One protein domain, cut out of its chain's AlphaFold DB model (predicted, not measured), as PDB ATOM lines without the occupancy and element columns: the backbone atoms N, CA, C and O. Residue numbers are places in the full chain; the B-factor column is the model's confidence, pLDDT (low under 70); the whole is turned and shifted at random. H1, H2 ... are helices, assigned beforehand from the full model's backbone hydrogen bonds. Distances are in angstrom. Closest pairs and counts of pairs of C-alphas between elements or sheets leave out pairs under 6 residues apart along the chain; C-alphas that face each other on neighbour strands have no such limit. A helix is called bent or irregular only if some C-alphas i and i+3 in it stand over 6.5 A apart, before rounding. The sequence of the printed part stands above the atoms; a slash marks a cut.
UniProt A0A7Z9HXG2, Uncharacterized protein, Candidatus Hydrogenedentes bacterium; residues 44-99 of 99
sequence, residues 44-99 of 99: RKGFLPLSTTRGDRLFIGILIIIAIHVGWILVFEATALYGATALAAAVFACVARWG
ATOM      1  N   ARG A  44     -36.704 -24.747  16.445       79.06
ATOM      2  CA  ARG A  44     -35.512 -25.480  16.009       79.06
ATOM      3  C   ARG A  44     -35.484 -25.517  14.493       79.06
ATOM      4  O   ARG A  44     -36.532 -25.616  13.864       79.06
ATOM      5  N   LYS A  45     -34.281 -25.445  13.931       77.75
ATOM      6  CA  LYS A  45     -34.053 -25.771  12.524       77.75
ATOM      7  C   LYS A  45     -33.828 -27.273  12.440       77.75
ATOM      8  O   LYS A  45     -32.872 -27.776  13.030       77.75
ATOM      9  N   GLY A  46     -34.760 -27.960  11.797       75.25
ATOM     10  CA  GLY A  46     -34.734 -29.402  11.618       75.25
ATOM     11  C   GLY A  46     -34.379 -29.789  10.186       75.25
ATOM     12  O   GLY A  46     -33.576 -29.143   9.518       75.25
ATOM     13  N   PHE A  47     -35.017 -30.856   9.720       72.62
ATOM     14  CA  PHE A  47     -34.962 -31.362   8.352       72.62
ATOM     15  C   PHE A  47     -35.524 -30.360   7.338       72.62
ATOM     16  O   PHE A  47     -34.983 -30.192   6.247       72.62
ATOM     17  N   LEU A  48     -36.603 -29.669   7.711       72.69
ATOM     18  CA  LEU A  48     -37.083 -28.525   6.956       72.69
ATOM     19  C   LEU A  48     -36.162 -27.345   7.305       72.69
ATOM     20  O   LEU A  48     -35.995 -27.063   8.493       72.69
ATOM     21  N   PRO A  49     -35.587 -26.614   6.330       80.19
ATOM     22  CA  PRO A  49     -34.757 -25.424   6.568       80.19
ATOM     23  C   PRO A  49     -35.592 -24.218   7.051       80.19
ATOM     24  O   PRO A  49     -35.311 -23.064   6.735       80.19
ATOM     25  N   LEU A  50     -36.643 -24.492   7.819       82.44
ATOM     26  CA  LEU A  50     -37.574 -23.570   8.434       82.44
ATOM     27  C   LEU A  50     -37.397 -23.665   9.951       82.44
ATOM     28  O   LEU A  50     -37.078 -24.716  10.501       82.44
ATOM     29  N   SER A  51     -37.587 -22.544  10.636       84.75
ATOM     30  CA  SER A  51     -37.610 -22.520  12.095       84.75
ATOM     31  C   SER A  51     -38.997 -22.957  12.561       84.75
ATOM     32  O   SER A  51     -39.935 -22.176  12.434       84.75
ATOM     33  N   THR A  52     -39.137 -24.185  13.068       87.38
ATOM     34  CA  THR A  52     -40.443 -24.748  13.454       87.38
ATOM     35  C   THR A  52     -40.569 -24.928  14.971       87.38
ATOM     36  O   THR A  52     -39.641 -25.360  15.676       87.38
ATOM     37  N   THR A  53     -41.747 -24.612  15.503       89.62
ATOM     38  CA  THR A  53     -42.188 -24.983  16.853       89.62
ATOM     39  C   THR A  53     -42.832 -26.379  16.851       89.62
ATOM     40  O   THR A  53     -42.903 -27.064  15.829       89.62
ATOM     41  N   ARG A  54     -43.243 -26.894  18.017       87.38
ATOM     42  CA  ARG A  54     -43.984 -28.171  18.084       87.38
ATOM     43  C   ARG A  54     -45.333 -28.090  17.370       87.38
ATOM     44  O   ARG A  54     -45.692 -29.045  16.686       87.38
ATOM     45  N   GLY A  55     -46.041 -26.970  17.525       87.50
ATOM     46  CA  GLY A  55     -47.310 -26.732  16.839       87.50
ATOM     47  C   GLY A  55     -47.134 -26.706  15.325       87.50
ATOM     48  O   GLY A  55     -47.848 -27.416  14.620       87.50
ATOM     49  N   ASP A  56     -46.106 -26.006  14.841       88.75
ATOM     50  CA  ASP A  56     -45.809 -25.923  13.405       88.75
ATOM     51  C   ASP A  56     -45.519 -27.303  12.803       88.75
ATOM     52  O   ASP A  56     -46.042 -27.637  11.743       88.75
ATOM     53  N   ARG A  57     -44.746 -28.148  13.503       90.50
ATOM     54  CA  ARG A  57     -44.468 -29.533  13.076       90.50
ATOM     55  C   ARG A  57     -45.739 -30.370  12.940       90.50
ATOM     56  O   ARG A  57     -45.868 -31.115  11.971       90.50
ATOM     57  N   LEU A  58     -46.675 -30.251  13.885       90.81
ATOM     58  CA  LEU A  58     -47.950 -30.966  13.819       90.81
ATOM     59  C   LEU A  58     -48.816 -30.455  12.661       90.81
ATOM     60  O   LEU A  58     -49.365 -31.264  11.915       90.81
ATOM     61  N   PHE A  59     -48.895 -29.137  12.471       90.19
ATOM     62  CA  PHE A  59     -49.662 -28.534  11.381       90.19
ATOM     63  C   PHE A  59     -49.114 -28.931  10.006       90.19
ATOM     64  O   PHE A  59     -49.861 -29.428   9.162       90.19
ATOM     65  N   ILE A  60     -47.798 -28.806   9.802       91.44
ATOM     66  CA  ILE A  60     -47.125 -29.233   8.568       91.44
ATOM     67  C   ILE A  60     -47.326 -30.735   8.344       91.44
ATOM     68  O   ILE A  60     -47.616 -31.161   7.227       91.44
ATOM     69  N   GLY A  61     -47.232 -31.540   9.403       92.38
ATOM     70  CA  GLY A  61     -47.503 -32.970   9.339       92.38
ATOM     71  C   GLY A  61     -48.916 -33.286   8.834       92.38
ATOM     72  O   GLY A  61     -49.066 -34.115   7.939       92.38
ATOM     73  N   ILE A  62     -49.944 -32.604   9.349       91.75
ATOM     74  CA  ILE A  62     -51.333 -32.774   8.892       91.75
ATOM     75  C   ILE A  62     -51.480 -32.366   7.421       91.75
ATOM     76  O   ILE A  62     -52.096 -33.100   6.648       91.75
ATOM     77  N   LEU A  63     -50.881 -31.243   7.005       93.31
ATOM     78  CA  LEU A  63     -50.902 -30.808   5.604       93.31
ATOM     79  C   LEU A  63     -50.280 -31.851   4.668       93.31
ATOM     80  O   LEU A  63     -50.834 -32.132   3.608       93.31
ATOM     81  N   ILE A  64     -49.167 -32.465   5.073       93.81
ATOM     82  CA  ILE A  64     -48.510 -33.518   4.294       93.81
ATOM     83  C   ILE A  64     -49.375 -34.781   4.232       93.81
ATOM     84  O   ILE A  64     -49.495 -35.371   3.160       93.81
ATOM     85  N   ILE A  65     -50.019 -35.180   5.336       94.88
ATOM     86  CA  ILE A  65     -50.959 -36.312   5.336       94.88
ATOM     87  C   ILE A  65     -52.072 -36.069   4.311       94.88
ATOM     88  O   ILE A  65     -52.343 -36.950   3.494       94.88
ATOM     89  N   ILE A  66     -52.686 -34.882   4.324       94.00
ATOM     90  CA  ILE A  66     -53.752 -34.518   3.382       94.00
ATOM     91  C   ILE A  66     -53.221 -34.543   1.946       94.00
ATOM     92  O   ILE A  66     -53.830 -35.173   1.084       94.00
ATOM     93  N   ALA A  67     -52.064 -33.926   1.695       94.75
ATOM     94  CA  ALA A  67     -51.454 -33.885   0.369       94.75
ATOM     95  C   ALA A  67     -51.152 -35.289  -0.180       94.75
ATOM     96  O   ALA A  67     -51.442 -35.560  -1.343       94.75
ATOM     97  N   ILE A  68     -50.633 -36.197   0.655       95.38
ATOM     98  CA  ILE A  68     -50.365 -37.587   0.266       95.38
ATOM     99  C   ILE A  68     -51.663 -38.306  -0.099       95.38
ATOM    100  O   ILE A  68     -51.706 -38.958  -1.133       95.38
ATOM    101  N   HIS A  69     -52.727 -38.177   0.697       93.81
ATOM    102  CA  HIS A  69     -53.993 -38.859   0.405       93.81
ATOM    103  C   HIS A  69     -54.663 -38.315  -0.858       93.81
ATOM    104  O   HIS A  69     -55.125 -39.096  -1.686       93.81
ATOM    105  N   VAL A  70     -54.680 -36.992  -1.037       94.19
ATOM    106  CA  VAL A  70     -55.234 -36.361  -2.243       94.19
ATOM    107  C   VAL A  70     -54.424 -36.758  -3.477       94.19
ATOM    108  O   VAL A  70     -55.002 -37.184  -4.475       94.19
ATOM    109  N   GLY A  71     -53.091 -36.690  -3.402       94.50
ATOM    110  CA  GLY A  71     -52.208 -37.115  -4.488       94.50
ATOM    111  C   GLY A  71     -52.331 -38.608  -4.799       94.50
ATOM    112  O   GLY A  71     -52.333 -38.995  -5.963       94.50
ATOM    113  N   TRP A  72     -52.506 -39.450  -3.780       94.25
ATOM    114  CA  TRP A  72     -52.721 -40.884  -3.966       94.25
ATOM    115  C   TRP A  72     -54.027 -41.169  -4.697       94.25
ATOM    116  O   TRP A  72     -54.037 -41.950  -5.642       94.25
ATOM    117  N   ILE A  73     -55.123 -40.520  -4.293       94.06
ATOM    118  CA  ILE A  73     -56.423 -40.669  -4.956       94.06
ATOM    119  C   ILE A  73     -56.341 -40.205  -6.413       94.06
ATOM    120  O   ILE A  73     -56.906 -40.868  -7.278       94.06
ATOM    121  N   LEU A  74     -55.610 -39.119  -6.685       93.75
ATOM    122  CA  LEU A  74     -55.414 -38.597  -8.039       93.75
ATOM    123  C   LEU A  74     -54.699 -39.595  -8.967       93.75
ATOM    124  O   LEU A  74     -54.983 -39.615 -10.158       93.75
ATOM    125  N   VAL A  75     -53.772 -40.400  -8.438       92.56
ATOM    126  CA  VAL A  75     -52.935 -41.317  -9.237       92.56
ATOM    127  C   VAL A  75     -53.486 -42.744  -9.275       92.56
ATOM    128  O   VAL A  75     -53.401 -43.403 -10.305       92.56
ATOM    129  N   PHE A  76     -54.028 -43.236  -8.159       89.69
ATOM    130  CA  PHE A  76     -54.409 -44.641  -7.967       89.69
ATOM    131  C   PHE A  76     -55.920 -44.851  -7.787       89.69
ATOM    132  O   PHE A  76     -56.334 -45.938  -7.390       89.69
ATOM    133  N   GLU A  77     -56.752 -43.836  -8.034       80.81
ATOM    134  CA  GLU A  77     -58.220 -43.949  -8.062       80.81
ATOM    135  C   GLU A  77     -58.814 -44.663  -6.834       80.81
ATOM    136  O   GLU A  77     -59.365 -45.754  -6.929       80.81
ATOM    137  N   ALA A  78     -58.668 -44.074  -5.642       80.56
ATOM    138  CA  ALA A  78     -59.168 -44.596  -4.355       80.56
ATOM    139  C   ALA A  78     -58.803 -46.065  -4.010       80.56
ATOM    140  O   ALA A  78     -59.244 -46.587  -2.981       80.56
ATOM    141  N   THR A  79     -57.960 -46.729  -4.803       81.06
ATOM    142  CA  THR A  79     -57.477 -48.081  -4.530       81.06
ATOM    143  C   THR A  79     -56.297 -48.047  -3.556       81.06
ATOM    144  O   THR A  79     -55.547 -47.073  -3.464       81.06
ATOM    145  N   ALA A  80     -56.141 -49.122  -2.778       80.75
ATOM    146  CA  ALA A  80     -55.003 -49.319  -1.876       80.75
ATOM    147  C   ALA A  80     -54.730 -48.161  -0.880       80.75
ATOM    148  O   ALA A  80     -53.578 -47.853  -0.578       80.75
ATOM    149  N   LEU A  81     -55.777 -47.559  -0.296       87.50
ATOM    150  CA  LEU A  81     -55.666 -46.473   0.701       87.50
ATOM    151  C   LEU A  81     -54.815 -46.833   1.936       87.50
ATOM    152  O   LEU A  81     -54.256 -45.957   2.595       87.50
ATOM    153  N   TYR A  82     -54.655 -48.123   2.235       89.38
ATOM    154  CA  TYR A  82     -53.738 -48.594   3.277       89.38
ATOM    155  C   TYR A  82     -52.266 -48.254   2.973       89.38
ATOM    156  O   TYR A  82     -51.495 -47.966   3.885       89.38
ATOM    157  N   GLY A  83     -51.874 -48.218   1.694       89.19
ATOM    158  CA  GLY A  83     -50.544 -47.768   1.275       89.19
ATOM    159  C   GLY A  83     -50.353 -46.267   1.496       89.19
ATOM    160  O   GLY A  83     -49.340 -45.847   2.059       89.19
ATOM    161  N   ALA A  84     -51.365 -45.469   1.142       91.00
ATOM    162  CA  ALA A  84     -51.371 -44.022   1.362       91.00
ATOM    163  C   ALA A  84     -51.262 -43.668   2.852       91.00
ATOM    164  O   ALA A  84     -50.455 -42.823   3.235       91.00
ATOM    165  N   THR A  85     -52.038 -44.348   3.700       92.81
ATOM    166  CA  THR A  85     -52.023 -44.135   5.156       92.81
ATOM    167  C   THR A  85     -50.688 -44.532   5.781       92.81
ATOM    168  O   THR A  85     -50.160 -43.771   6.590       92.81
ATOM    169  N   ALA A  86     -50.094 -45.662   5.378       93.69
ATOM    170  CA  ALA A  86     -48.775 -46.077   5.856       93.69
ATOM    171  C   ALA A  86     -47.678 -45.069   5.466       93.69
ATOM    172  O   ALA A  86     -46.877 -44.666   6.313       93.69
ATOM    173  N   LEU A  87     -47.678 -44.608   4.210       93.31
ATOM    174  CA  LEU A  87     -46.747 -43.587   3.728       93.31
ATOM    175  C   LEU A  87     -46.930 -42.266   4.485       93.31
ATOM    176  O   LEU A  87     -45.962 -41.691   4.980       93.31
ATOM    177  N   ALA A  88     -48.172 -41.805   4.618       94.50
ATOM    178  CA  ALA A  88     -48.499 -40.574   5.320       94.50
ATOM    179  C   ALA A  88     -48.089 -40.626   6.798       94.50
ATOM    180  O   ALA A  88     -47.506 -39.666   7.302       94.50
ATOM    181  N   ALA A  89     -48.321 -41.750   7.481       93.19
ATOM    182  CA  ALA A  89     -47.911 -41.948   8.868       93.19
ATOM    183  C   ALA A  89     -46.383 -41.955   9.025       93.19
ATOM    184  O   ALA A  89     -45.859 -41.327   9.947       93.19
ATOM    185  N   ALA A  90     -45.661 -42.612   8.111       94.19
ATOM    186  CA  ALA A  90     -44.203 -42.619   8.113       94.19
ATOM    187  C   ALA A  90     -43.640 -41.202   7.931       94.19
ATOM    188  O   ALA A  90     -42.819 -40.754   8.731       94.19
ATOM    189  N   VAL A  91     -44.130 -40.457   6.935       92.00
ATOM    190  CA  VAL A  91     -43.679 -39.082   6.679       92.00
ATOM    191  C   VAL A  91     -44.053 -38.152   7.838       92.00
ATOM    192  O   VAL A  91     -43.224 -37.349   8.268       92.00
ATOM    193  N   PHE A  92     -45.251 -38.297   8.405       92.94
ATOM    194  CA  PHE A  92     -45.661 -37.552   9.594       92.94
ATOM    195  C   PHE A  92     -44.720 -37.803  10.776       92.94
ATOM    196  O   PHE A  92     -44.273 -36.853  11.415       92.94
ATOM    197  N   ALA A  93     -44.367 -39.062  11.047       90.81
ATOM    198  CA  ALA A  93     -43.436 -39.409  12.117       90.81
ATOM    199  C   ALA A  93     -42.045 -38.795  11.885       90.81
ATOM    200  O   ALA A  93     -41.435 -38.286  12.829       90.81
ATOM    201  N   CYS A  94     -41.570 -38.774  10.635       90.31
ATOM    202  CA  CYS A  94     -40.320 -38.113  10.265       90.31
ATOM    203  C   CYS A  94     -40.363 -36.606  10.567       90.31
ATOM    204  O   CYS A  94     -39.456 -36.080  11.211       90.31
ATOM    205  N   VAL A  95     -41.433 -35.915  10.161       89.06
ATOM    206  CA  VAL A  95     -41.605 -34.467  10.393       89.06
ATOM    207  C   VAL A  95     -41.790 -34.155  11.877       89.06
ATOM    208  O   VAL A  95     -41.202 -33.209  12.391       89.06
ATOM    209  N   ALA A  96     -42.551 -34.965  12.609       87.38
ATOM    210  CA  ALA A  96     -42.752 -34.766  14.039       87.38
ATOM    211  C   ALA A  96     -41.451 -34.955  14.840       87.38
ATOM    212  O   ALA A  96     -41.238 -34.270  15.844       87.38
ATOM    213  N   ARG A  97     -40.577 -35.873  14.402       85.62
ATOM    214  CA  ARG A  97     -39.304 -36.183  15.068       85.62
ATOM    215  C   ARG A  97     -38.179 -35.219  14.696       85.62
ATOM    216  O   ARG A  97     -37.411 -34.839  15.579       85.62
ATOM    217  N   TRP A  98     -38.063 -34.868  13.416       80.75
ATOM    218  CA  TRP A  98     -36.912 -34.140  12.869       80.75
ATOM    219  C   TRP A  98     -37.247 -32.803  12.224       80.75
ATOM    220  O   TRP A  98     -36.317 -32.114  11.817       80.75
ATOM    221  N   GLY A  99     -38.523 -32.445  12.080       69.56
ATOM    222  CA  GLY A  99     -38.932 -31.133  11.576       69.56
ATOM    223  C   GLY A  99     -38.469 -29.993  12.457       69.56
ATOM    224  O   GLY A  99     -38.032 -30.247  13.603       69.56
TER     225      GLY A  99
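Overview. This is residues 44 to 99 of the 99 residues of an uncharacterized protein of Candidatus Hydrogenedentes bacterium (UniProt A0A7Z9HXG2). The model is a long helical hairpin: H1 and H2 lie side by side and run opposite ways, joined by a tight turn at one end of the rod. At the other end, where H1 begins and H2 ends, residues 44 to 53 make a lead-in that folds back on itself by a short antiparallel pairing of residues 44 to 45 with 51 to 52. The printed part has 56 residues, with two named helices in the order H1, H2 and no named strand, and the class is all helix. It is only just loose, close to compact, with a radius of gyration of the C-alphas of 12.3 A, and the C-alphas span 38 by 16 by 15 A.

Arrangement. The longest helix is H1, residues 54 to 76. It touches H2, residues 81 to 98, with 27 pairs of C-alphas within 8 A. The closest C-alphas of the two are those of Ile 65 and Ala 88, 4.9 A apart. Their lines stand at a shallow tilt of 25 degrees, opposite ways, and their centres are 8.7 A apart. The two form a helical hairpin. In both H1 and H2, every O i to N i+4 pair is within hydrogen-bond range.

Along the chain. H1 has 23 residues and measures 32.5 A from C-alpha 54 at (-43.984, -28.171, 18.084) to C-alpha 76 at (-54.409, -44.641, -7.967). H2 has 18 residues and measures 25.5 A, ending with C-alpha 98 at (-36.912, -34.140, 12.869). Neither helix is bent.

Size, cuts and confidence. The two C-alphas farthest apart are those of Arg 44 and Glu 77, at 37.9 A. The first and last printed C-alphas, of Arg 44 and Gly 99, are 8.0 A apart. The printed part has no cut and ends at residue 99, the chain's last residue. The link from H1 to H2, four residues, is tight. The mean pLDDT of the printed part is 88.3, and residue 99 is under 70.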